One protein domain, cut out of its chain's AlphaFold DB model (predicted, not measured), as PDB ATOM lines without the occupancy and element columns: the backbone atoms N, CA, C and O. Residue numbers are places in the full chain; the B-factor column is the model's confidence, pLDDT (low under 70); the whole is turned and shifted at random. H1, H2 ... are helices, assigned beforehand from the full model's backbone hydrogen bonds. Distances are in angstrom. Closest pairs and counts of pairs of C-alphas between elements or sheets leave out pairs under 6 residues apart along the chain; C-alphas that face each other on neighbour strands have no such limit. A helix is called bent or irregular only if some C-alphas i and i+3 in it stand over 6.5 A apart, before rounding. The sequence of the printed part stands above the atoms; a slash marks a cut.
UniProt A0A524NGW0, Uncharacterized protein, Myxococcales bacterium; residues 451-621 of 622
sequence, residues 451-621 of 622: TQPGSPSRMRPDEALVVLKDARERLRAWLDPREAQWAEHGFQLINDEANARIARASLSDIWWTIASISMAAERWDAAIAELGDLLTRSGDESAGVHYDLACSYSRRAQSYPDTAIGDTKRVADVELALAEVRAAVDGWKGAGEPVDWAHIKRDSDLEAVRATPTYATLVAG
ATOM      1  N   THR A 451     -84.699 -81.261  -2.853       89.81
ATOM      2  CA  THR A 451     -85.602 -81.764  -3.899       89.81
ATOM      3  C   THR A 451     -84.863 -82.656  -4.901       89.81
ATOM      4  O   THR A 451     -85.466 -83.577  -5.464       89.81
ATOM      5  N   GLN A 452     -83.541 -82.485  -5.036       91.25
ATOM      6  CA  GLN A 452     -82.718 -83.268  -5.951       91.25
ATOM      7  C   GLN A 452     -82.573 -84.736  -5.496       91.25
ATOM      8  O   GLN A 452     -82.296 -85.019  -4.320       91.25
ATOM      9  N   PRO A 453     -82.730 -85.715  -6.407       85.31
ATOM     10  CA  PRO A 453     -82.490 -87.121  -6.099       85.31
ATOM     11  C   PRO A 453     -81.047 -87.364  -5.640       85.31
ATOM     12  O   PRO A 453     -80.099 -86.978  -6.314       85.31
ATOM     13  N   GLY A 454     -80.875 -88.047  -4.506       84.94
ATOM     14  CA  GLY A 454     -79.546 -88.354  -3.965       84.94
ATOM     15  C   GLY A 454     -78.850 -87.180  -3.269       84.94
ATOM     16  O   GLY A 454     -77.691 -87.324  -2.889       84.94
ATOM     17  N   SER A 455     -79.550 -86.058  -3.069       86.88
ATOM     18  CA  SER A 455     -79.008 -84.896  -2.367       86.88
ATOM     19  C   SER A 455     -78.484 -85.267  -0.971       86.88
ATOM     20  O   SER A 455     -79.229 -85.841  -0.161       86.88
ATOM     21  N   PRO A 456     -77.218 -84.953  -0.645       79.69
ATOM     22  CA  PRO A 456     -76.646 -85.278   0.651       79.69
ATOM     23  C   PRO A 456     -77.246 -84.473   1.802       79.69
ATOM     24  O   PRO A 456     -77.135 -84.913   2.947       79.69
ATOM     25  N   SER A 457     -77.958 -83.372   1.539       79.94
ATOM     26  CA  SER A 457     -78.703 -82.658   2.584       79.94
ATOM     27  C   SER A 457     -79.845 -83.495   3.170       79.94
ATOM     28  O   SER A 457     -80.151 -83.352   4.351       79.94
ATOM     29  N   ARG A 458     -80.406 -84.458   2.419       82.12
ATOM     30  CA  ARG A 458     -81.349 -85.448   2.975       82.12
ATOM     31  C   ARG A 458     -80.681 -86.408   3.961       82.12
ATOM     32  O   ARG A 458     -81.337 -86.904   4.869       82.12
ATOM     33  N   MET A 459     -79.394 -86.699   3.766       84.50
ATOM     34  CA  MET A 459     -78.639 -87.636   4.607       84.50
ATOM     35  C   MET A 459     -78.010 -86.948   5.824       84.50
ATOM     36  O   MET A 459     -77.890 -87.566   6.879       84.50
ATOM     37  N   ARG A 460     -77.603 -85.681   5.677       92.31
ATOM     38  CA  ARG A 460     -76.896 -84.882   6.692       92.31
ATOM     39  C   ARG A 460     -77.535 -83.488   6.845       92.31
ATOM     40  O   ARG A 460     -76.860 -82.483   6.614       92.31
ATOM     41  N   PRO A 461     -78.826 -83.393   7.222       93.31
ATOM     42  CA  PRO A 461     -79.545 -82.117   7.237       93.31
ATOM     43  C   PRO A 461     -78.945 -81.109   8.222       93.31
ATOM     44  O   PRO A 461     -78.844 -79.931   7.902       93.31
ATOM     45  N   ASP A 462     -78.492 -81.556   9.396       95.69
ATOM     46  CA  ASP A 462     -77.895 -80.670  10.402       95.69
ATOM     47  C   ASP A 462     -76.611 -80.001   9.916       95.69
ATOM     48  O   ASP A 462     -76.425 -78.802  10.102       95.69
ATOM     49  N   GLU A 463     -75.746 -80.762   9.253       95.44
ATOM     50  CA  GLU A 463     -74.476 -80.242   8.756       95.44
ATOM     51  C   GLU A 463     -74.684 -79.285   7.575       95.44
ATOM     52  O   GLU A 463     -74.041 -78.239   7.513       95.44
ATOM     53  N   ALA A 464     -75.633 -79.592   6.681       95.38
ATOM     54  CA  ALA A 464     -75.993 -78.698   5.580       95.38
ATOM     55  C   ALA A 464     -76.569 -77.373   6.102       95.38
ATOM     56  O   ALA A 464     -76.210 -76.301   5.612       95.38
ATOM     57  N   LEU A 465     -77.428 -77.432   7.128       96.62
ATOM     58  CA  LEU A 465     -78.017 -76.244   7.745       96.62
ATOM     59  C   LEU A 465     -76.967 -75.343   8.401       96.62
ATOM     60  O   LEU A 465     -77.125 -74.128   8.343       96.62
ATOM     61  N   VAL A 466     -75.915 -75.902   9.010       96.44
ATOM     62  CA  VAL A 466     -74.806 -75.102   9.563       96.44
ATOM     63  C   VAL A 466     -74.104 -74.328   8.447       96.44
ATOM     64  O   VAL A 466     -74.038 -73.104   8.507       96.44
ATOM     65  N   VAL A 467     -73.676 -75.021   7.387       95.38
ATOM     66  CA  VAL A 467     -72.972 -74.410   6.245       95.38
ATOM     67  C   VAL A 467     -73.799 -73.297   5.597       95.38
ATOM     68  O   VAL A 467     -73.295 -72.197   5.371       95.38
ATOM     69  N   LEU A 468     -75.074 -73.561   5.305       97.06
ATOM     70  CA  LEU A 468     -75.942 -72.589   4.641       97.06
ATOM     71  C   LEU A 468     -76.255 -71.381   5.532       97.06
ATOM     72  O   LEU A 468     -76.312 -70.261   5.029       97.06
ATOM     73  N   LYS A 469     -76.433 -71.576   6.845       97.12
ATOM     74  CA  LYS A 469     -76.647 -70.462   7.781       97.12
ATOM     75  C   LYS A 469     -75.412 -69.580   7.892       97.12
ATOM     76  O   LYS A 469     -75.551 -68.362   7.840       97.12
ATOM     77  N   ASP A 470     -74.222 -70.166   7.956       95.25
ATOM     78  CA  ASP A 470     -72.973 -69.400   7.971       95.25
ATOM     79  C   ASP A 470     -72.793 -68.606   6.664       95.25
ATOM     80  O   ASP A 470     -72.481 -67.412   6.695       95.25
ATOM     81  N   ALA A 471     -73.082 -69.227   5.513       95.50
ATOM     82  CA  ALA A 471     -73.074 -68.553   4.213       95.50
ATOM     83  C   ALA A 471     -74.085 -67.391   4.149       95.50
ATOM     84  O   ALA A 471     -73.753 -66.300   3.676       95.50
ATOM     85  N   ARG A 472     -75.301 -67.594   4.678       97.00
ATOM     86  CA  ARG A 472     -76.340 -66.560   4.788       97.00
ATOM     87  C   ARG A 472     -75.871 -65.379   5.632       97.00
ATOM     88  O   ARG A 472     -75.979 -64.241   5.184       97.00
ATOM     89  N   GLU A 473     -75.362 -65.624   6.839       96.19
ATOM     90  CA  GLU A 473     -74.929 -64.548   7.740       96.19
ATOM     91  C   GLU A 473     -73.749 -63.759   7.157       96.19
ATOM     92  O   GLU A 473     -73.731 -62.530   7.242       96.19
ATOM     93  N   ARG A 474     -72.809 -64.427   6.476       94.44
ATOM     94  CA  ARG A 474     -71.728 -63.753   5.737       94.44
ATOM     95  C   ARG A 474     -72.280 -62.837   4.644       94.44
ATOM     96  O   ARG A 474     -71.857 -61.685   4.535       94.44
ATOM     97  N   LEU A 475     -73.229 -63.329   3.851       94.50
ATOM     98  CA  LEU A 475     -73.833 -62.547   2.774       94.50
ATOM     99  C   LEU A 475     -74.647 -61.361   3.315       94.50
ATOM    100  O   LEU A 475     -74.551 -60.260   2.774       94.50
ATOM    101  N   ARG A 476     -75.370 -61.538   4.425       95.38
ATOM    102  CA  ARG A 476     -76.064 -60.447   5.128       95.38
ATOM    103  C   ARG A 476     -75.107 -59.390   5.658       95.38
ATOM    104  O   ARG A 476     -75.339 -58.207   5.439       95.38
ATOM    105  N   ALA A 477     -74.010 -59.798   6.296       92.94
ATOM    106  CA  ALA A 477     -72.996 -58.870   6.789       92.94
ATOM    107  C   ALA A 477     -72.392 -58.015   5.661       92.94
ATOM    108  O   ALA A 477     -71.997 -56.872   5.891       92.94
ATOM    109  N   TRP A 478     -72.350 -58.547   4.436       93.19
ATOM    110  CA  TRP A 478     -71.950 -57.798   3.250       93.19
ATOM    111  C   TRP A 478     -73.069 -56.891   2.704       93.19
ATOM    112  O   TRP A 478     -72.795 -55.738   2.355       93.19
ATOM    113  N   LEU A 479     -74.303 -57.396   2.618       94.19
ATOM    114  CA  LEU A 479     -75.424 -56.743   1.935       94.19
ATOM    115  C   LEU A 479     -76.123 -55.679   2.797       94.19
ATOM    116  O   LEU A 479     -76.362 -54.577   2.310       94.19
ATOM    117  N   ASP A 480     -76.402 -55.965   4.071       94.06
ATOM    118  CA  ASP A 480     -77.211 -55.102   4.948       94.06
ATOM    119  C   ASP A 480     -76.624 -53.673   5.095       94.06
ATOM    120  O   ASP A 480     -77.370 -52.704   4.922       94.06
ATOM    121  N   PRO A 481     -75.304 -53.471   5.325       93.25
ATOM    122  CA  PRO A 481     -74.731 -52.123   5.404       93.25
ATOM    123  C   PRO A 481     -74.811 -51.354   4.079       93.25
ATOM    124  O   PRO A 481     -74.969 -50.134   4.075       93.25
ATOM    125  N   ARG A 482     -74.707 -52.064   2.950       92.81
ATOM    126  CA  ARG A 482     -74.765 -51.467   1.611       92.81
ATOM    127  C   ARG A 482     -76.181 -51.072   1.240       92.81
ATOM    128  O   ARG A 482     -76.379 -49.993   0.703       92.81
ATOM    129  N   GLU A 483     -77.172 -51.889   1.582       91.19
ATOM    130  CA  GLU A 483     -78.576 -51.531   1.384       91.19
ATOM    131  C   GLU A 483     -78.981 -50.309   2.199       91.19
ATOM    132  O   GLU A 483     -79.687 -49.452   1.673       91.19
ATOM    133  N   ALA A 484     -78.486 -50.182   3.433       91.94
ATOM    134  CA  ALA A 484     -78.676 -48.968   4.220       91.94
ATOM    135  C   ALA A 484     -78.064 -47.742   3.518       91.94
ATOM    136  O   ALA A 484     -78.724 -46.711   3.387       91.94
ATOM    137  N   GLN A 485     -76.843 -47.875   2.991       89.44
ATOM    138  CA  GLN A 485     -76.183 -46.816   2.225       89.44
ATOM    139  C   GLN A 485     -76.946 -46.463   0.936       89.44
ATOM    140  O   GLN A 485     -77.125 -45.285   0.630       89.44
ATOM    141  N   TRP A 486     -77.417 -47.459   0.182       91.06
ATOM    142  CA  TRP A 486     -78.173 -47.256  -1.058       91.06
ATOM    143  C   TRP A 486     -79.552 -46.648  -0.804       91.06
ATOM    144  O   TRP A 486     -80.016 -45.846  -1.609       91.06
ATOM    145  N   ALA A 487     -80.198 -46.979   0.315       89.69
ATOM    146  CA  ALA A 487     -81.446 -46.341   0.719       89.69
ATOM    147  C   ALA A 487     -81.247 -44.850   1.052       89.69
ATOM    148  O   ALA A 487     -82.130 -44.041   0.776       89.69
ATOM    149  N   GLU A 488     -80.092 -44.479   1.615       93.38
ATOM    150  CA  GLU A 488     -79.776 -43.091   1.975       93.38
ATOM    151  C   GLU A 488     -79.295 -42.252   0.781       93.38
ATOM    152  O   GLU A 488     -79.638 -41.074   0.663       93.38
ATOM    153  N   HIS A 489     -78.490 -42.837  -0.108       88.81
ATOM    154  CA  HIS A 489     -77.757 -42.090  -1.137       88.81
ATOM    155  C   HIS A 489     -78.086 -42.489  -2.579       88.81
ATOM    156  O   HIS A 489     -77.548 -41.887  -3.509       88.81
ATOM    157  N   GLY A 490     -78.953 -43.481  -2.785       87.94
ATOM    158  CA  GLY A 490     -79.117 -44.139  -4.079       87.94
ATOM    159  C   GLY A 490     -77.900 -44.992  -4.459       87.94
ATOM    160  O   GLY A 490     -76.914 -45.092  -3.723       87.94
ATOM    161  N   PHE A 491     -77.966 -45.624  -5.631       80.94
ATOM    162  CA  PHE A 491     -76.811 -46.306  -6.217       80.94
ATOM    163  C   PHE A 491     -75.822 -45.264  -6.745       80.94
ATOM    164  O   PHE A 491     -76.195 -44.415  -7.555       80.94
ATOM    165  N   GLN A 492     -74.569 -45.305  -6.283       73.94
ATOM    166  CA  GLN A 492     -73.555 -44.334  -6.710       73.94
ATOM    167  C   GLN A 492     -72.875 -44.754  -8.012       73.94
ATOM    168  O   GLN A 492     -72.489 -43.904  -8.814       73.94
ATOM    169  N   LEU A 493     -72.756 -46.061  -8.240       68.31
ATOM    170  CA  LEU A 493     -72.226 -46.638  -9.467       68.31
ATOM    171  C   LEU A 493     -73.293 -47.510 -10.134       68.31
ATOM    172  O   LEU A 493     -74.037 -48.217  -9.461       68.31
ATOM    173  N   ILE A 494     -73.316 -47.537 -11.471       65.50
ATOM    174  CA  ILE A 494     -74.206 -48.427 -12.249       65.50
ATOM    175  C   ILE A 494     -74.027 -49.896 -11.819       65.50
ATOM    176  O   ILE A 494     -74.984 -50.666 -11.774       65.50
ATOM    177  N   ASN A 495     -72.802 -50.284 -11.456       70.00
ATOM    178  CA  ASN A 495     -72.508 -51.642 -11.008       70.00
ATOM    179  C   ASN A 495     -73.032 -51.937  -9.590       70.00
ATOM    180  O   ASN A 495     -73.207 -53.108  -9.264       70.00
ATOM    181  N   ASP A 496     -73.303 -50.928  -8.753       79.88
ATOM    182  CA  ASP A 496     -73.811 -51.158  -7.395       79.88
ATOM    183  C   ASP A 496     -75.193 -51.807  -7.437       79.88
ATOM    184  O   ASP A 496     -75.450 -52.749  -6.693       79.88
ATOM    185  N   GLU A 497     -76.057 -51.367  -8.357       82.75
ATOM    186  CA  GLU A 497     -77.391 -51.942  -8.526       82.75
ATOM    187  C   GLU A 497     -77.324 -53.391  -9.018       82.75
ATOM    188  O   GLU A 497     -78.001 -54.271  -8.481       82.75
ATOM    189  N   ALA A 498     -76.479 -53.662 -10.018       77.31
ATOM    190  CA  ALA A 498     -76.288 -55.014 -10.536       77.31
ATOM    191  C   ALA A 498     -75.749 -55.958  -9.446       77.31
ATOM    192  O   ALA A 498     -76.296 -57.044  -9.247       77.31
ATOM    193  N   ASN A 499     -74.742 -55.517  -8.686       83.31
ATOM    194  CA  ASN A 499     -74.164 -56.278  -7.579       83.31
ATOM    195  C   ASN A 499     -75.181 -56.504  -6.451       83.31
ATOM    196  O   ASN A 499     -75.274 -57.608  -5.920       83.31
ATOM    197  N   ALA A 500     -75.978 -55.486  -6.109       87.75
ATOM    198  CA  ALA A 500     -77.063 -55.598  -5.135       87.75
ATOM    199  C   ALA A 500     -78.076 -56.663  -5.551       87.75
ATOM    200  O   ALA A 500     -78.477 -57.502  -4.745       87.75
ATOM    201  N   ARG A 501     -78.475 -56.648  -6.826       88.62
ATOM    202  CA  ARG A 501     -79.430 -57.602  -7.392       88.62
ATOM    203  C   ARG A 501     -78.891 -59.030  -7.333       88.62
ATOM    204  O   ARG A 501     -79.616 -59.924  -6.904       88.62
ATOM    205  N   ILE A 502     -77.624 -59.231  -7.701       87.62
ATOM    206  CA  ILE A 502     -76.950 -60.534  -7.617       87.62
ATOM    207  C   ILE A 502     -76.905 -61.025  -6.166       87.62
ATOM    208  O   ILE A 502     -77.337 -62.143  -5.891       87.62
ATOM    209  N   ALA A 503     -76.457 -60.186  -5.231       92.25
ATOM    210  CA  ALA A 503     -76.366 -60.546  -3.819       92.25
ATOM    211  C   ALA A 503     -77.737 -60.879  -3.208       92.25
ATOM    212  O   ALA A 503     -77.858 -61.862  -2.480       92.25
ATOM    213  N   ARG A 504     -78.790 -60.114  -3.532       93.69
ATOM    214  CA  ARG A 504     -80.173 -60.402  -3.104       93.69
ATOM    215  C   ARG A 504     -80.670 -61.741  -3.632       93.69
ATOM    216  O   ARG A 504     -81.270 -62.500  -2.873       93.69
ATOM    217  N   ALA A 505     -80.413 -62.033  -4.907       92.19
ATOM    218  CA  ALA A 505     -80.793 -63.303  -5.513       92.19
ATOM    219  C   ALA A 505     -80.074 -64.473  -4.826       92.19
ATOM    220  O   ALA A 505     -80.733 -65.394  -4.355       92.19
ATOM    221  N   SER A 506     -78.749 -64.389  -4.663       94.19
ATOM    222  CA  SER A 506     -77.957 -65.407  -3.959       94.19
ATOM    223  C   SER A 506     -78.419 -65.610  -2.511       94.19
ATOM    224  O   SER A 506     -78.487 -66.740  -2.034       94.19
ATOM    225  N   LEU A 507     -78.771 -64.529  -1.808       95.56
ATOM    226  CA  LEU A 507     -79.279 -64.601  -0.438       95.56
ATOM    227  C   LEU A 507     -80.641 -65.293  -0.378       95.56
ATOM    228  O   LEU A 507     -80.873 -66.111   0.511       95.56
ATOM    229  N   SER A 508     -81.507 -64.994  -1.345       94.44
ATOM    230  CA  SER A 508     -82.823 -65.620  -1.473       94.44
ATOM    231  C   SER A 508     -82.705 -67.121  -1.731       94.44
ATOM    232  O   SER A 508     -83.378 -67.898  -1.062       94.44
ATOM    233  N   ASP A 509     -81.790 -67.542  -2.610       94.94
ATOM    234  CA  ASP A 509     -81.543 -68.964  -2.877       94.94
ATOM    235  C   ASP A 509     -81.033 -69.709  -1.640       94.94
ATOM    236  O   ASP A 509     -81.480 -70.822  -1.358       94.94
ATOM    237  N   ILE A 510     -80.113 -69.104  -0.878       96.38
ATOM    238  CA  ILE A 510     -79.605 -69.698   0.367       96.38
ATOM    239  C   ILE A 510     -80.749 -69.853   1.374       96.38
ATOM    240  O   ILE A 510     -80.911 -70.933   1.943       96.38
ATOM    241  N   TRP A 511     -81.559 -68.810   1.581       96.06
ATOM    242  CA  TRP A 511     -82.713 -68.869   2.483       96.06
ATOM    243  C   TRP A 511     -83.706 -69.948   2.085       96.06
ATOM    244  O   TRP A 511     -84.107 -70.759   2.921       96.06
ATOM    245  N   TRP A 512     -84.068 -69.971   0.805       95.38
ATOM    246  CA  TRP A 512     -84.996 -70.950   0.275       95.38
ATOM    247  C   TRP A 512     -84.459 -72.370   0.476       95.38
ATOM    248  O   TRP A 512     -85.156 -73.217   1.023       95.38
ATOM    249  N   THR A 513     -83.171 -72.600   0.205       96.38
ATOM    250  CA  THR A 513     -82.520 -73.900   0.438       96.38
ATOM    251  C   THR A 513     -82.542 -74.305   1.919       96.38
ATOM    252  O   THR A 513     -82.842 -75.458   2.238       96.38
ATOM    253  N   ILE A 514     -82.278 -73.380   2.855       97.62
ATOM    254  CA  ILE A 514     -82.378 -73.638   4.307       97.62
ATOM    255  C   ILE A 514     -83.805 -74.055   4.685       97.62
ATOM    256  O   ILE A 514     -83.993 -75.016   5.445       97.62
ATOM    257  N   ALA A 515     -84.807 -73.347   4.160       96.94
ATOM    258  CA  ALA A 515     -86.208 -73.659   4.393       96.94
ATOM    259  C   ALA A 515     -86.572 -75.040   3.839       96.94
ATOM    260  O   ALA A 515     -87.096 -75.867   4.587       96.94
ATOM    261  N   SER A 516     -86.208 -75.345   2.592       95.75
ATOM    262  CA  SER A 516     -86.469 -76.645   1.972       95.75
ATOM    263  C   SER A 516     -85.815 -77.791   2.747       95.75
ATOM    264  O   SER A 516     -86.446 -78.828   2.951       95.75
ATOM    265  N   ILE A 517     -84.573 -77.628   3.233       96.44
ATOM    266  CA  ILE A 517     -83.909 -78.657   4.062       96.44
ATOM    267  C   ILE A 517     -84.660 -78.838   5.380       96.44
ATOM    268  O   ILE A 517     -84.856 -79.966   5.836       96.44
ATOM    269  N   SER A 518     -85.124 -77.741   5.979       97.19
ATOM    270  CA  SER A 518     -85.920 -77.784   7.206       97.19
ATOM    271  C   SER A 518     -87.259 -78.494   6.987       97.19
ATOM    272  O   SER A 518     -87.636 -79.321   7.814       97.19
ATOM    273  N   MET A 519     -87.940 -78.249   5.862       95.50
ATOM    274  CA  MET A 519     -89.163 -78.961   5.468       95.50
ATOM    275  C   MET A 519     -88.901 -80.456   5.267       95.50
ATOM    276  O   MET A 519     -89.607 -81.289   5.831       95.50
ATOM    277  N   ALA A 520     -87.849 -80.812   4.525       94.38
ATOM    278  CA  ALA A 520     -87.477 -82.205   4.275       94.38
ATOM    279  C   ALA A 520     -87.100 -82.965   5.562       94.38
ATOM    280  O   ALA A 520     -87.290 -84.176   5.640       94.38
ATOM    281  N   ALA A 521     -86.592 -82.256   6.574       95.44
ATOM    282  CA  ALA A 521     -86.294 -82.789   7.904       95.44
ATOM    283  C   ALA A 521     -87.481 -82.706   8.891       95.44
ATOM    284  O   ALA A 521     -87.282 -82.928  10.087       95.44
ATOM    285  N   GLU A 522     -88.685 -82.356   8.419       96.38
ATOM    286  CA  GLU A 522     -89.918 -82.173   9.206       96.38
ATOM    287  C   GLU A 522     -89.799 -81.138  10.348       96.38
ATOM    288  O   GLU A 522     -90.481 -81.205  11.372       96.38
ATOM    289  N   ARG A 523     -88.931 -80.134  10.175       97.19
ATOM    290  CA  ARG A 523     -88.693 -79.028  11.120       97.19
ATOM    291  C   ARG A 523     -89.525 -77.810  10.738       97.19
ATOM    292  O   ARG A 523     -88.987 -76.746  10.430       97.19
ATOM    293  N   TRP A 524     -90.845 -77.968  10.762       96.88
ATOM    294  CA  TRP A 524     -91.788 -76.985  10.217       96.88
ATOM    295  C   TRP A 524     -91.658 -75.588  10.831       96.88
ATOM    296  O   TRP A 524     -91.714 -74.606  10.104       96.88
ATOM    297  N   ASP A 525     -91.412 -75.479  12.141       97.62
ATOM    298  CA  ASP A 525     -91.212 -74.176  12.793       97.62
ATOM    299  C   ASP A 525     -89.990 -73.427  12.246       97.62
ATOM    300  O   ASP A 525     -90.044 -72.215  12.053       97.62
ATOM    301  N   ALA A 526     -88.900 -74.150  11.964       96.62
ATOM    302  CA  ALA A 526     -87.706 -73.564  11.369       96.62
ATOM    303  C   ALA A 526     -87.958 -73.170   9.909       96.62
ATOM    304  O   ALA A 526     -87.604 -72.064   9.520       96.62
ATOM    305  N   ALA A 527     -88.618 -74.028   9.123       97.50
ATOM    306  CA  ALA A 527     -88.975 -73.712   7.741       97.50
ATOM    307  C   ALA A 527     -89.854 -72.454   7.642       97.50
ATOM    308  O   ALA A 527     -89.559 -71.558   6.858       97.50
ATOM    309  N   ILE A 528     -90.890 -72.358   8.483       97.88
ATOM    310  CA  ILE A 528     -91.804 -71.208   8.525       97.88
ATOM    311  C   ILE A 528     -91.057 -69.923   8.895       97.88
ATOM    312  O   ILE A 528     -91.291 -68.891   8.272       97.88
ATOM    313  N   ALA A 529     -90.153 -69.976   9.880       97.38
ATOM    314  CA  ALA A 529     -89.358 -68.812  10.264       97.38
ATOM    315  C   ALA A 529     -88.466 -68.326   9.107       97.38
ATOM    316  O   ALA A 529     -88.459 -67.141   8.791       97.38
ATOM    317  N   GLU A 530     -87.769 -69.246   8.440       96.88
ATOM    318  CA  GLU A 530     -86.849 -68.924   7.343       96.88
ATOM    319  C   GLU A 530     -87.581 -68.373   6.108       96.88
ATOM    320  O   GLU A 530     -87.141 -67.387   5.517       96.88
ATOM    321  N   LEU A 531     -88.731 -68.952   5.746       96.50
ATOM    322  CA  LEU A 531     -89.555 -68.450   4.643       96.50
ATOM    323  C   LEU A 531     -90.215 -67.105   4.971       96.50
ATOM    324  O   LEU A 531     -90.338 -66.261   4.089       96.50
ATOM    325  N   GLY A 532     -90.624 -66.880   6.223       96.56
ATOM    326  CA  GLY A 532     -91.186 -65.598   6.658       96.56
ATOM    327  C   GLY A 532     -90.159 -64.462   6.628       96.56
ATOM    328  O   GLY A 532     -90.466 -63.358   6.166       96.56
ATOM    329  N   ASP A 533     -88.925 -64.740   7.056       95.25
ATOM    330  CA  ASP A 533     -87.804 -63.798   6.954       95.25
ATOM    331  C   ASP A 533     -87.473 -63.495   5.484       95.25
ATOM    332  O   ASP A 533     -87.297 -62.328   5.117       95.25
ATOM    333  N   LEU A 534     -87.448 -64.527   4.631       94.81
ATOM    334  CA  LEU A 534     -87.257 -64.371   3.190       94.81
ATOM    335  C   LEU A 534     -88.351 -63.491   2.575       94.81
ATOM    336  O   LEU A 534     -88.021 -62.521   1.895       94.81
ATOM    337  N   LEU A 535     -89.625 -63.776   2.862       94.44
ATOM    338  CA  LEU A 535     -90.770 -63.017   2.354       94.44
ATOM    339  C   LEU A 535     -90.702 -61.542   2.771       94.44
ATOM    340  O   LEU A 535     -90.881 -60.645   1.951       94.44
ATOM    341  N   THR A 536     -90.365 -61.285   4.038       93.31
ATOM    342  CA  THR A 536     -90.206 -59.920   4.565       93.31
ATOM    343  C   THR A 536     -89.149 -59.136   3.788       93.31
ATOM    344  O   THR A 536     -89.286 -57.927   3.603       93.31
ATOM    345  N   ARG A 537     -88.090 -59.809   3.320       89.69
ATOM    346  CA  ARG A 537     -87.009 -59.161   2.575       89.69
ATOM    347  C   ARG A 537     -87.278 -59.054   1.077       89.69
ATOM    348  O   ARG A 537     -86.917 -58.040   0.485       89.69
ATOM    349  N   SER A 538     -87.864 -60.077   0.458       85.94
ATOM    350  CA  SER A 538     -88.202 -60.053  -0.970       85.94
ATOM    351  C   SER A 538     -89.378 -59.127  -1.280       85.94
ATOM    352  O   SER A 538     -89.548 -58.733  -2.429       85.94
ATOM    353  N   GLY A 539     -90.179 -58.784  -0.266       83.88
ATOM    354  CA  GLY A 539     -91.490 -58.173  -0.445       83.88
ATOM    355  C   GLY A 539     -92.534 -59.204  -0.888       83.88
ATOM    356  O   GLY A 539     -92.226 -60.387  -1.052       83.88
ATOM    357  N   ASP A 540     -93.760 -58.729  -1.118       70.25
ATOM    358  CA  ASP A 540     -94.942 -59.547  -1.450       70.25
ATOM    359  C   ASP A 540     -94.873 -60.228  -2.841       70.25
ATOM    360  O   ASP A 540     -95.814 -60.893  -3.266       70.25
ATOM    361  N   GLU A 541     -93.779 -60.067  -3.590       67.94
ATOM    362  CA  GLU A 541     -93.696 -60.467  -5.004       67.94
ATOM    363  C   GLU A 541     -93.242 -61.923  -5.234       67.94
ATOM    364  O   GLU A 541     -93.124 -62.354  -6.380       67.94
ATOM    365  N   SER A 542     -93.021 -62.723  -4.183       87.19
ATOM    366  CA  SER A 542     -92.569 -64.115  -4.338       87.19
ATOM    367  C   SER A 542     -93.691 -65.129  -4.115       87.19
ATOM    368  O   SER A 542     -93.825 -65.735  -3.050       87.19
ATOM    369  N   ALA A 543     -94.490 -65.359  -5.160       93.81
ATOM    370  CA  ALA A 543     -95.564 -66.355  -5.151       93.81
ATOM    371  C   ALA A 543     -95.086 -67.762  -4.730       93.81
ATOM    372  O   ALA A 543     -95.808 -68.479  -4.038       93.81
ATOM    373  N   GLY A 544     -93.850 -68.136  -5.085       93.56
ATOM    374  CA  GLY A 544     -93.235 -69.397  -4.658       93.56
ATOM    375  C   GLY A 544     -93.021 -69.487  -3.143       93.56
ATOM    376  O   GLY A 544     -93.355 -70.502  -2.541       93.56
ATOM    377  N   VAL A 545     -92.556 -68.409  -2.498       95.31
ATOM    378  CA  VAL A 545     -92.331 -68.384  -1.039       95.31
ATOM    379  C   VAL A 545     -93.651 -68.491  -0.277       95.31
ATOM    380  O   VAL A 545     -93.740 -69.249   0.689       95.31
ATOM    381  N   HIS A 546     -94.695 -67.800  -0.742       96.75
ATOM    382  CA  HIS A 546     -96.049 -67.956  -0.204       96.75
ATOM    383  C   HIS A 546     -96.556 -69.401  -0.338       96.75
ATOM    384  O   HIS A 546     -97.132 -69.953   0.599       96.75
ATOM    385  N   TYR A 547     -96.315 -70.055  -1.477       96.88
ATOM    386  CA  TYR A 547     -96.718 -71.449  -1.664       96.88
ATOM    387  C   TYR A 547     -96.016 -72.392  -0.674       96.88
ATOM    388  O   TYR A 547     -96.673 -73.192  -0.006       96.88
ATOM    389  N   ASP A 548     -94.703 -72.246  -0.497       96.38
ATOM    390  CA  ASP A 548     -93.938 -73.080   0.434       96.38
ATOM    391  C   ASP A 548     -94.291 -72.808   1.904       96.38
ATOM    392  O   ASP A 548     -94.318 -73.739   2.722       96.38
ATOM    393  N   LEU A 549     -94.636 -71.560   2.255       97.50
ATOM    394  CA  LEU A 549     -95.209 -71.218   3.562       97.50
ATOM    395  C   LEU A 549     -96.532 -71.947   3.779       97.50
ATOM    396  O   LEU A 549     -96.740 -72.545   4.838       97.50
ATOM    397  N   ALA A 550     -97.408 -71.949   2.773       97.75
ATOM    398  CA  ALA A 550     -98.684 -72.643   2.847       97.75
ATOM    399  C   ALA A 550     -98.514 -74.151   3.078       97.75
ATOM    400  O   ALA A 550     -99.164 -74.725   3.960       97.75
ATOM    401  N   CYS A 551     -97.609 -74.782   2.327       97.50
ATOM    402  CA  CYS A 551     -97.244 -76.185   2.500       97.50
ATOM    403  C   CYS A 551     -96.693 -76.447   3.909       97.50
ATOM    404  O   CYS A 551     -97.137 -77.376   4.589       97.50
ATOM    405  N   SER A 552     -95.800 -75.583   4.400       97.62
ATOM    406  CA  SER A 552     -95.199 -75.711   5.733       97.62
ATOM    407  C   SER A 552     -96.230 -75.599   6.862       97.62
ATOM    408  O   SER A 552     -96.249 -76.446   7.758       97.62
ATOM    409  N   TYR A 553     -97.136 -74.615   6.811       98.31
ATOM    410  CA  TYR A 553     -98.233 -74.482   7.776       98.31
ATOM    411  C   TYR A 553     -99.187 -75.681   7.725       98.31
ATOM    412  O   TYR A 553     -99.532 -76.245   8.763       98.31
ATOM    413  N   SER A 554     -99.578 -76.128   6.528       97.94
ATOM    414  CA  SER A 554    -100.466 -77.284   6.361       97.94
ATOM    415  C   SER A 554     -99.849 -78.572   6.925       97.94
ATOM    416  O   SER A 554    -100.534 -79.346   7.601       97.94
ATOM    417  N   ARG A 555     -98.547 -78.800   6.721       97.56
ATOM    418  CA  ARG A 555     -97.838 -79.960   7.285       97.56
ATOM    419  C   ARG A 555     -97.650 -79.852   8.795       97.56
ATOM    420  O   ARG A 555     -97.879 -80.838   9.499       97.56
ATOM    421  N   ARG A 556     -97.354 -78.658   9.322       97.50
ATOM    422  CA  ARG A 556     -97.321 -78.424  10.776       97.50
ATOM    423  C   ARG A 556     -98.679 -78.703  11.422       97.50
ATOM    424  O   ARG A 556     -98.726 -79.400  12.436       97.50
ATOM    425  N   ALA A 557     -99.775 -78.287  10.789       97.56
ATOM    426  CA  ALA A 557    -101.135 -78.560  11.249       97.56
ATOM    427  C   ALA A 557    -101.422 -80.071  11.386       97.56
ATOM    428  O   ALA A 557    -102.031 -80.509  12.368       97.56
ATOM    429  N   GLN A 558    -100.943 -80.880  10.432       96.50
ATOM    430  CA  GLN A 558    -101.072 -82.346  10.456       96.50
ATOM    431  C   GLN A 558    -100.262 -82.993  11.587       96.50
ATOM    432  O   GLN A 558    -100.635 -84.057  12.071       96.50
ATOM    433  N   SER A 559     -99.170 -82.356  12.018       96.50
ATOM    434  CA  SER A 559     -98.284 -82.885  13.063       96.50
ATOM    435  C   SER A 559     -98.820 -82.707  14.491       96.50
ATOM    436  O   SER A 559     -98.309 -83.333  15.422       96.50
ATOM    437  N   TYR A 560     -99.843 -81.867  14.699       97.12
ATOM    438  CA  TYR A 560    -100.367 -81.616  16.042       97.12
ATOM    439  C   TYR A 560    -101.117 -82.826  16.620       97.12
ATOM    440  O   TYR A 560    -101.946 -83.420  15.925       97.12
ATOM    441  N   PRO A 561    -100.903 -83.152  17.912       96.12
ATOM    442  CA  PRO A 561    -101.578 -84.267  18.567       96.12
ATOM    443  C   PRO A 561    -103.070 -83.980  18.772       96.12
ATOM    444  O   PRO A 561    -103.446 -82.838  19.047       96.12
ATOM    445  N   ASP A 562    -103.896 -85.030  18.748       96.88
ATOM    446  CA  ASP A 562    -105.352 -84.970  18.955       96.88
ATOM    447  C   ASP A 562    -105.715 -84.618  20.405       96.88
ATOM    448  O   ASP A 562    -106.039 -85.452  21.252       96.88
ATOM    449  N   THR A 563    -105.602 -83.330  20.700       96.75
ATOM    450  CA  THR A 563    -105.845 -82.698  21.994       96.75
ATOM    451  C   THR A 563    -106.513 -81.354  21.743       96.75
ATOM    452  O   THR A 563    -106.252 -80.732  20.722       96.75
ATOM    453  N   ALA A 564    -107.281 -80.825  22.699       94.56
ATOM    454  CA  ALA A 564    -107.940 -79.523  22.524       94.56
ATOM    455  C   ALA A 564    -106.963 -78.380  22.154       94.56
ATOM    456  O   ALA A 564    -107.297 -77.481  21.380       94.56
ATOM    457  N   ILE A 565    -105.736 -78.421  22.690       94.94
ATOM    458  CA  ILE A 565    -104.679 -77.457  22.352       94.94
ATOM    459  C   ILE A 565    -104.173 -77.694  20.924       94.94
ATOM    460  O   ILE A 565    -104.027 -76.737  20.167       94.94
ATOM    461  N   GLY A 566    -103.912 -78.952  20.555       96.25
ATOM    462  CA  GLY A 566    -103.499 -79.329  19.204       96.25
ATOM    463  C   GLY A 566    -104.543 -78.960  18.152       96.25
ATOM    464  O   GLY A 566    -104.184 -78.365  17.144       96.25
ATOM    465  N   ASP A 567    -105.828 -79.191  18.429       95.81
ATOM    466  CA  ASP A 567    -106.949 -78.805  17.566       95.81
ATOM    467  C   ASP A 567    -106.992 -77.290  17.343       95.81
ATOM    468  O   ASP A 567    -107.133 -76.831  16.212       95.81
ATOM    469  N   THR A 568    -106.808 -76.504  18.409       96.81
ATOM    470  CA  THR A 568    -106.774 -75.035  18.313       96.81
ATOM    471  C   THR A 568    -105.624 -74.564  17.423       96.81
ATOM    472  O   THR A 568    -105.822 -73.721  16.549       96.81
ATOM    473  N   LYS A 569    -104.421 -75.123  17.610       96.69
ATOM    474  CA  LYS A 569    -103.257 -74.780  16.780       96.69
ATOM    475  C   LYS A 569    -103.423 -75.244  15.332       96.69
ATOM    476  O   LYS A 569    -103.072 -74.507  14.420       96.69
ATOM    477  N   ARG A 570    -104.005 -76.428  15.120       97.12
ATOM    478  CA  ARG A 570    -104.305 -76.978  13.793       97.12
ATOM    479  C   ARG A 570    -105.227 -76.056  13.006       97.12
ATOM    480  O   ARG A 570    -104.959 -75.806  11.839       97.12
ATOM    481  N   VAL A 571    -106.281 -75.532  13.636       96.56
ATOM    482  CA  VAL A 571    -107.184 -74.559  12.998       96.56
ATOM    483  C   VAL A 571    -106.431 -73.286  12.608       96.56
ATOM    484  O   VAL A 571    -106.549 -72.857  11.466       96.56
ATOM    485  N   ALA A 572    -105.616 -72.733  13.512       97.44
ATOM    486  CA  ALA A 572    -104.836 -71.527  13.229       97.44
ATOM    487  C   ALA A 572    -103.862 -71.718  12.050       97.44
ATOM    488  O   ALA A 572    -103.813 -70.886  11.149       97.44
ATOM    489  N   ASP A 573    -103.136 -72.837  12.011       97.69
ATOM    490  CA  ASP A 573    -102.216 -73.137  10.907       97.69
ATOM    491  C   ASP A 573    -102.943 -73.399   9.582       97.69
ATOM    492  O   ASP A 573    -102.447 -73.013   8.528       97.69
ATOM    493  N   VAL A 574    -104.132 -74.011   9.607       97.81
ATOM    494  CA  VAL A 574    -104.968 -74.177   8.405       97.81
ATOM    495  C   VAL A 574    -105.424 -72.822   7.856       97.81
ATOM    496  O   VAL A 574    -105.430 -72.630   6.640       97.81
ATOM    497  N   GLU A 575    -105.787 -71.874   8.721       97.56
ATOM    498  CA  GLU A 575    -106.154 -70.515   8.306       97.56
ATOM    499  C   GLU A 575    -104.968 -69.761   7.696       97.56
ATOM    500  O   GLU A 575    -105.122 -69.150   6.635       97.56
ATOM    501  N   LEU A 576    -103.786 -69.855   8.315       97.75
ATOM    502  CA  LEU A 576    -102.554 -69.278   7.774       97.75
ATOM    503  C   LEU A 576    -102.205 -69.905   6.423       97.75
ATOM    504  O   LEU A 576    -102.053 -69.186   5.442       97.75
ATOM    505  N   ALA A 577    -102.195 -71.237   6.324       97.75
ATOM    506  CA  ALA A 577    -101.930 -71.932   5.068       97.75
ATOM    507  C   ALA A 577    -102.876 -71.478   3.943       97.75
ATOM    508  O   ALA A 577    -102.435 -71.227   2.826       97.75
ATOM    509  N   LEU A 578    -104.175 -71.318   4.223       97.62
ATOM    510  CA  LEU A 578    -105.147 -70.816   3.245       97.62
ATOM    511  C   LEU A 578    -104.860 -69.388   2.770       97.62
ATOM    512  O   LEU A 578    -105.072 -69.091   1.591       97.62
ATOM    513  N   ALA A 579    -104.439 -68.507   3.681       96.88
ATOM    514  CA  ALA A 579    -104.068 -67.138   3.342       96.88
ATOM    515  C   ALA A 579    -102.848 -67.125   2.410       96.88
ATOM    516  O   ALA A 579    -102.881 -66.463   1.375       96.88
ATOM    517  N   GLU A 580    -101.844 -67.940   2.721       97.25
ATOM    518  CA  GLU A 580    -100.617 -68.068   1.936       97.25
ATOM    519  C   GLU A 580    -100.865 -68.692   0.546       97.25
ATOM    520  O   GLU A 580    -100.387 -68.159  -0.453       97.25
ATOM    521  N   VAL A 581    -101.709 -69.736   0.411       97.19
ATOM    522  CA  VAL A 581    -102.087 -70.263  -0.927       97.19
ATOM    523  C   VAL A 581    -102.758 -69.175  -1.770       97.19
ATOM    524  O   VAL A 581    -102.530 -69.092  -2.977       97.19
ATOM    525  N   ARG A 582    -103.612 -68.341  -1.162       96.06
ATOM    526  CA  ARG A 582    -104.263 -67.243  -1.885       96.06
ATOM    527  C   ARG A 582    -103.241 -66.205  -2.346       96.06
ATOM    528  O   ARG A 582    -103.287 -65.833  -3.514       96.06
ATOM    529  N   ALA A 583    -102.328 -65.793  -1.468       95.44
ATOM    530  CA  ALA A 583    -101.263 -64.855  -1.808       95.44
ATOM    531  C   ALA A 583    -100.382 -65.386  -2.954       95.44
ATOM    532  O   ALA A 583    -100.132 -64.659  -3.911       95.44
ATOM    533  N   ALA A 584    -100.025 -66.675  -2.934       95.75
ATOM    534  CA  ALA A 584     -99.304 -67.324  -4.030       95.75
ATOM    535  C   ALA A 584    -100.071 -67.254  -5.364       95.75
ATOM    536  O   ALA A 584     -99.524 -66.847  -6.389       95.75
ATOM    537  N   VAL A 585    -101.365 -67.599  -5.356       95.19
ATOM    538  CA  VAL A 585    -102.228 -67.537  -6.551       95.19
ATOM    539  C   VAL A 585    -102.340 -66.117  -7.103       95.19
ATOM    540  O   VAL A 585    -102.282 -65.930  -8.321       95.19
ATOM    541  N   ASP A 586    -102.528 -65.132  -6.230       93.81
ATOM    542  CA  ASP A 586    -102.647 -63.732  -6.627       93.81
ATOM    543  C   ASP A 586    -101.310 -63.201  -7.169       93.81
ATOM    544  O   ASP A 586    -101.304 -62.519  -8.195       93.81
ATOM    545  N   GLY A 587    -100.185 -63.598  -6.564       93.31
ATOM    546  CA  GLY A 587     -98.834 -63.288  -7.034       93.31
ATOM    547  C   GLY A 587     -98.553 -63.832  -8.438       93.31
ATOM    548  O   GLY A 587     -98.191 -63.061  -9.327       93.31
ATOM    549  N   TRP A 588     -98.815 -65.122  -8.690       94.19
ATOM    550  CA  TRP A 588     -98.664 -65.712 -10.031       94.19
ATOM    551  C   TRP A 588     -99.532 -64.998 -11.076       94.19
ATOM    552  O   TRP A 588     -99.056 -64.663 -12.159       94.19
ATOM    553  N   LYS A 589    -100.795 -64.689 -10.743       92.88
ATOM    554  CA  LYS A 589    -101.686 -63.930 -11.637       92.88
ATOM    555  C   LYS A 589    -101.165 -62.518 -11.915       92.88
ATOM    556  O   LYS A 589    -101.254 -62.067 -13.056       92.88
ATOM    557  N   GLY A 590    -100.642 -61.830 -10.901       92.38
ATOM    558  CA  GLY A 590    -100.068 -60.489 -11.022       92.38
ATOM    559  C   GLY A 590     -98.836 -60.447 -11.927       92.38
ATOM    560  O   GLY A 590     -98.708 -59.528 -12.733       92.38
ATOM    561  N   ALA A 591     -97.992 -61.480 -11.865       89.69
ATOM    562  CA  ALA A 591     -96.828 -61.648 -12.737       89.69
ATOM    563  C   ALA A 591     -97.184 -62.107 -14.169       89.69
ATOM    564  O   ALA A 591     -96.314 -62.177 -15.036       89.69
ATOM    565  N   GLY A 592     -98.456 -62.426 -14.442       92.50
ATOM    566  CA  GLY A 592     -98.883 -63.011 -15.716       92.50
ATOM    567  C   GLY A 592     -98.453 -64.472 -15.896       92.50
ATOM    568  O   GLY A 592     -98.518 -64.998 -17.008       92.50
ATOM    569  N   GLU A 593     -98.031 -65.137 -14.820       92.00
ATOM    570  CA  GLU A 593     -97.630 -66.539 -14.830       92.00
ATOM    571  C   GLU A 593     -98.860 -67.462 -14.766       92.00
ATOM    572  O   GLU A 593     -99.828 -67.200 -14.039       92.00
ATOM    573  N   PRO A 594     -98.875 -68.568 -15.528       92.50
ATOM    574  CA  PRO A 594     -99.971 -69.521 -15.467       92.50
ATOM    575  C   PRO A 594     -99.964 -70.265 -14.125       92.50
ATOM    576  O   PRO A 594     -99.020 -70.977 -13.798       92.50
ATOM    577  N   VAL A 595    -101.066 -70.174 -13.378       94.75
ATOM    578  CA  VAL A 595    -101.255 -70.948 -12.141       94.75
ATOM    579  C   VAL A 595    -101.413 -72.438 -12.471       94.75
ATOM    580  O   VAL A 595    -102.395 -72.830 -13.117       94.75
ATOM    581  N   ASP A 596    -100.506 -73.291 -11.980       94.94
ATOM    582  CA  ASP A 596    -100.638 -74.751 -12.091       94.94
ATOM    583  C   ASP A 596    -101.664 -75.294 -11.084       94.94
ATOM    584  O   ASP A 596    -101.368 -75.898 -10.049       94.94
ATOM    585  N   TRP A 597    -102.938 -75.109 -11.424       94.81
ATOM    586  CA  TRP A 597    -104.053 -75.626 -10.641       94.81
ATOM    587  C   TRP A 597    -104.033 -77.147 -10.474       94.81
ATOM    588  O   TRP A 597    -104.661 -77.654  -9.543       94.81
ATOM    589  N   ALA A 598    -103.406 -77.894 -11.389       94.69
ATOM    590  CA  ALA A 598    -103.355 -79.347 -11.295       94.69
ATOM    591  C   ALA A 598    -102.382 -79.783 -10.197       94.69
ATOM    592  O   ALA A 598    -102.721 -80.699  -9.442       94.69
ATOM    593  N   HIS A 599    -101.237 -79.106 -10.090       95.25
ATOM    594  CA  HIS A 599    -100.286 -79.276  -9.000       95.25
ATOM    595  C   HIS A 599    -100.923 -78.914  -7.653       95.25
ATOM    596  O   HIS A 599    -101.087 -79.809  -6.824       95.25
ATOM    597  N   ILE A 600    -101.434 -77.684  -7.492       95.81
ATOM    598  CA  ILE A 600    -102.024 -77.202  -6.223       95.81
ATOM    599  C   ILE A 600    -103.089 -78.175  -5.699       95.81
ATOM    600  O   ILE A 600    -103.068 -78.551  -4.532       95.81
ATOM    601  N   LYS A 601    -104.006 -78.632  -6.566       94.81
ATOM    602  CA  LYS A 601    -105.106 -79.543  -6.186       94.81
ATOM    603  C   LYS A 601    -104.641 -80.919  -5.722       94.81
ATOM    604  O   LYS A 601    -105.379 -81.588  -4.999       94.81
ATOM    605  N   ARG A 602    -103.497 -81.391  -6.222       95.12
ATOM    606  CA  ARG A 602    -102.996 -82.752  -5.989       95.12
ATOM    607  C   ARG A 602    -101.883 -82.799  -4.956       95.12
ATOM    608  O   ARG A 602    -101.630 -83.888  -4.446       95.12
ATOM    609  N   ASP A 603    -101.286 -81.662  -4.624       96.12
ATOM    610  CA  ASP A 603    -100.186 -81.585  -3.678       96.12
ATOM    611  C   ASP A 603    -100.603 -82.120  -2.302       96.12
ATOM    612  O   ASP A 603    -101.567 -81.648  -1.689       96.12
ATOM    613  N   SER A 604     -99.912 -83.168  -1.853       96.00
ATOM    614  CA  SER A 604    -100.140 -83.797  -0.555       96.00
ATOM    615  C   SER A 604     -99.745 -82.896   0.608       96.00
ATOM    616  O   SER A 604    -100.277 -83.066   1.706       96.00
ATOM    617  N   ASP A 605     -98.861 -81.922   0.391       96.00
ATOM    618  CA  ASP A 605     -98.448 -81.017   1.456       96.00
ATOM    619  C   ASP A 605     -99.576 -80.060   1.867       96.00
ATOM    620  O   ASP A 605     -99.630 -79.620   3.014       96.00
ATOM    621  N   LEU A 606    -100.583 -79.873   1.008       97.44
ATOM    622  CA  LEU A 606    -101.798 -79.093   1.269       97.44
ATOM    623  C   LEU A 606    -102.984 -79.923   1.804       97.44
ATOM    624  O   LEU A 606    -104.127 -79.459   1.797       97.44
ATOM    625  N   GLU A 607    -102.764 -81.152   2.284       96.88
ATOM    626  CA  GLU A 607    -103.861 -82.032   2.726       96.88
ATOM    627  C   GLU A 607    -104.715 -81.424   3.858       96.88
ATOM    628  O   GLU A 607    -105.941 -81.552   3.837       96.88
ATOM    629  N   ALA A 608    -104.114 -80.689   4.804       96.00
ATOM    630  CA  ALA A 608    -104.849 -80.099   5.931       96.00
ATOM    631  C   ALA A 608    -105.862 -79.032   5.494       96.00
ATOM    632  O   ALA A 608    -106.931 -78.903   6.094       96.00
ATOM    633  N   VAL A 609    -105.546 -78.275   4.440       96.88
ATOM    634  CA  VAL A 609    -106.431 -77.223   3.919       96.88
ATOM    635  C   VAL A 609    -107.467 -77.767   2.936       96.88
ATOM    636  O   VAL A 609    -108.519 -77.148   2.756       96.88
ATOM    637  N   ARG A 610    -107.224 -78.939   2.335       95.44
ATOM    638  CA  ARG A 610    -108.041 -79.522   1.258       95.44
ATOM    639  C   ARG A 610    -109.500 -79.764   1.653       95.44
ATOM    640  O   ARG A 610    -110.393 -79.614   0.821       95.44
ATOM    641  N   ALA A 611    -109.748 -80.100   2.917       90.75
ATOM    642  CA  ALA A 611    -111.093 -80.333   3.442       90.75
ATOM    643  C   ALA A 611    -111.891 -79.038   3.701       90.75
ATOM    644  O   ALA A 611    -113.081 -79.099   4.018       90.75
ATOM    645  N   THR A 612    -111.266 -77.863   3.588       96.56
ATOM    646  CA  THR A 612    -111.928 -76.594   3.901       96.56
ATOM    647  C   THR A 612    -112.778 -76.086   2.724       96.56
ATOM    648  O   THR A 612    -112.345 -76.137   1.566       96.56
ATOM    649  N   PRO A 613    -113.975 -75.516   2.978       96.38
ATOM    650  CA  PRO A 613    -114.784 -74.885   1.931       96.38
ATOM    651  C   PRO A 613    -114.056 -73.739   1.209       96.38
ATOM    652  O   PRO A 613    -114.258 -73.523   0.011       96.38
ATOM    653  N   THR A 614    -113.188 -73.019   1.926       94.81
ATOM    654  CA  THR A 614    -112.385 -71.916   1.384       94.81
ATOM    655  C   THR A 614    -111.399 -72.409   0.332       94.81
ATOM    656  O   THR A 614    -111.353 -71.835  -0.756       94.81
ATOM    657  N   TYR A 615    -110.668 -73.495   0.609       95.94
ATOM    658  CA  TYR A 615    -109.762 -74.101  -0.367       95.94
ATOM    659  C   TYR A 615    -110.521 -74.587  -1.603       95.94
ATOM    660  O   TYR A 615    -110.146 -74.258  -2.726       95.94
ATOM    661  N   ALA A 616    -111.635 -75.303  -1.403       95.06
ATOM    662  CA  ALA A 616    -112.474 -75.792  -2.497       95.06
ATOM    663  C   ALA A 616    -112.962 -74.653  -3.407       95.06
ATOM    664  O   ALA A 616    -112.955 -74.794  -4.628       95.06
ATOM    665  N   THR A 617    -113.331 -73.510  -2.821       94.62
ATOM    666  CA  THR A 617    -113.734 -72.309  -3.566       94.62
ATOM    667  C   THR A 617    -112.559 -71.707  -4.337       94.62
ATOM    668  O   THR A 617    -112.698 -71.424  -5.527       94.62
ATOM    669  N   LEU A 618    -111.396 -71.565  -3.688       93.38
ATOM    670  CA  LEU A 618    -110.181 -71.012  -4.292       93.38
ATOM    671  C   LEU A 618    -109.760 -71.803  -5.537       93.38
ATOM    672  O   LEU A 618    -109.536 -71.216  -6.589       93.38
ATOM    673  N   VAL A 619    -109.719 -73.137  -5.449       92.69
ATOM    674  CA  VAL A 619    -109.263 -73.995  -6.559       92.69
ATOM    675  C   VAL A 619    -110.352 -74.295  -7.604       92.69
ATOM    676  O   VAL A 619    -110.051 -74.812  -8.688       92.69
ATOM    677  N   ALA A 620    -111.625 -74.016  -7.301       87.25
ATOM    678  CA  ALA A 620    -112.730 -74.099  -8.261       87.25
ATOM    679  C   ALA A 620    -112.795 -72.872  -9.185       87.25
ATOM    680  O   ALA A 620    -113.219 -73.004 -10.336       87.25
ATOM    681  N   GLY A 621    -112.354 -71.709  -8.696       62.84
ATOM    682  CA  GLY A 621    -112.321 -70.437  -9.416       62.84
ATOM    683  C   GLY A 621    -111.199 -70.341 -10.447       62.84
ATOM    684  O   GLY A 621    -110.258 -69.571 -10.255       62.84
TER     685      GLY A 621
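This is residues 451 to 621 of the 622 residues of an uncharacterized protein of Myxococcales bacterium (UniProt A0A524NGW0). Five helical segments, H1a, H2, H3, H4 and H5, stand side by side in a staggered row as the chain folds back and forth, each running against the one before it. At the end of the row away from H1, the short H7 packs across H4 and H5, with short H6 and H8 linked to its two ends; at the other end, the arm H1b bends off from H1a. The printed part has 171 residues with eight named helices, H1 to H8 in order, and no named strand; the class is all helix. The whole is compact, with a radius of gyration of the C-alphas of 18.0 A and spans of 54 by 38 by 33 A.

The longest helix by residues, H1, residues 461 to 489, was assigned as one helix by its hydrogen bonds but is bent: C-alphas 478 and 481 are 6.7 A apart. Its arms, H1a, residues 461 to 478, and H1b, residues 481 to 489, stand at a shallow tilt of 34 degrees, only just short of steep. H1a touches H2, residues 494 to 520, at a shallow tilt of 21 degrees, opposite ways; their closest C-alphas, of Leu 465 and Ile 514, are 6.1 A apart. H1b is close to H2 but not clearly touching. H2, with residues 508 to 519 alone, touches H3, residues 524 to 538, closest at the C-alphas of Ala 515 and Ala 527, 4.3 A. H3 touches H4, residues 543 to 559, closest at the C-alphas of Trp 524 and Arg 556, 5.7 A. H2, H3 and H4 form an up-and-down bundle, each helix running against the one before it. H4 touches H5, residues 564 to 590, at a shallow tilt of 16 degrees, opposite ways; the C-alphas of Ala 550 and Ala 577 are closest, at 4.0 A. H2 and H3, H3 and H4, and H4 and H5 are helical hairpins. H7, residues 604 to 610, is about perpendicular to H4 at 77 degrees and touches it, closest at the C-alphas of Cys 551 and Asp 605, 5.1 A. H7 also touches H5, at residues 574 to 578 of H5 alone, closest at the C-alphas of Val 574 and Val 609, 5.6 A. H8, residues 613 to 620, only just touches H5, with 3 pairs of C-alphas within 8 A, the closest being Leu 578 and Tyr 615, 6.7 A. H6, residues 597 to 602, only just touches H8, also with 3 pairs, the closest being the C-alphas of Trp 597 and Val 619, 6.8 A. H1a and H5 are apart. Every O i to N i+4 pair is within hydrogen-bond range in H1a, H1b, H3, H4, H5, H6 and H8, against 22 of 23 in H2 and 1 of 3 in H7, where 3 of 4 O i to N i+3 pairs are.

H1a begins at C-alpha 461 (-79.545, -82.117, 7.237) and is 25.8 A long. H2 is 39.9 A, H3 20.6 A, H4 24.7 A and H5 39.4 A long, and H5 ends at C-alpha 590 (-100.068, -60.489, -11.022). H7 is irregular, with C-alphas 605 and 608 7.9 A apart. H8 ends at C-alpha 620 (-112.730, -74.099, -8.261).

The two C-alphas farthest apart are those of Leu 493 and Thr 563, 58.5 A. The printed part has no cut. No link is long; the link from H5 to H6 is short and the others are tight. The mean pLDDT of the printed part is 92.9, and residues 493 to 494, 541 and 621 are under 70.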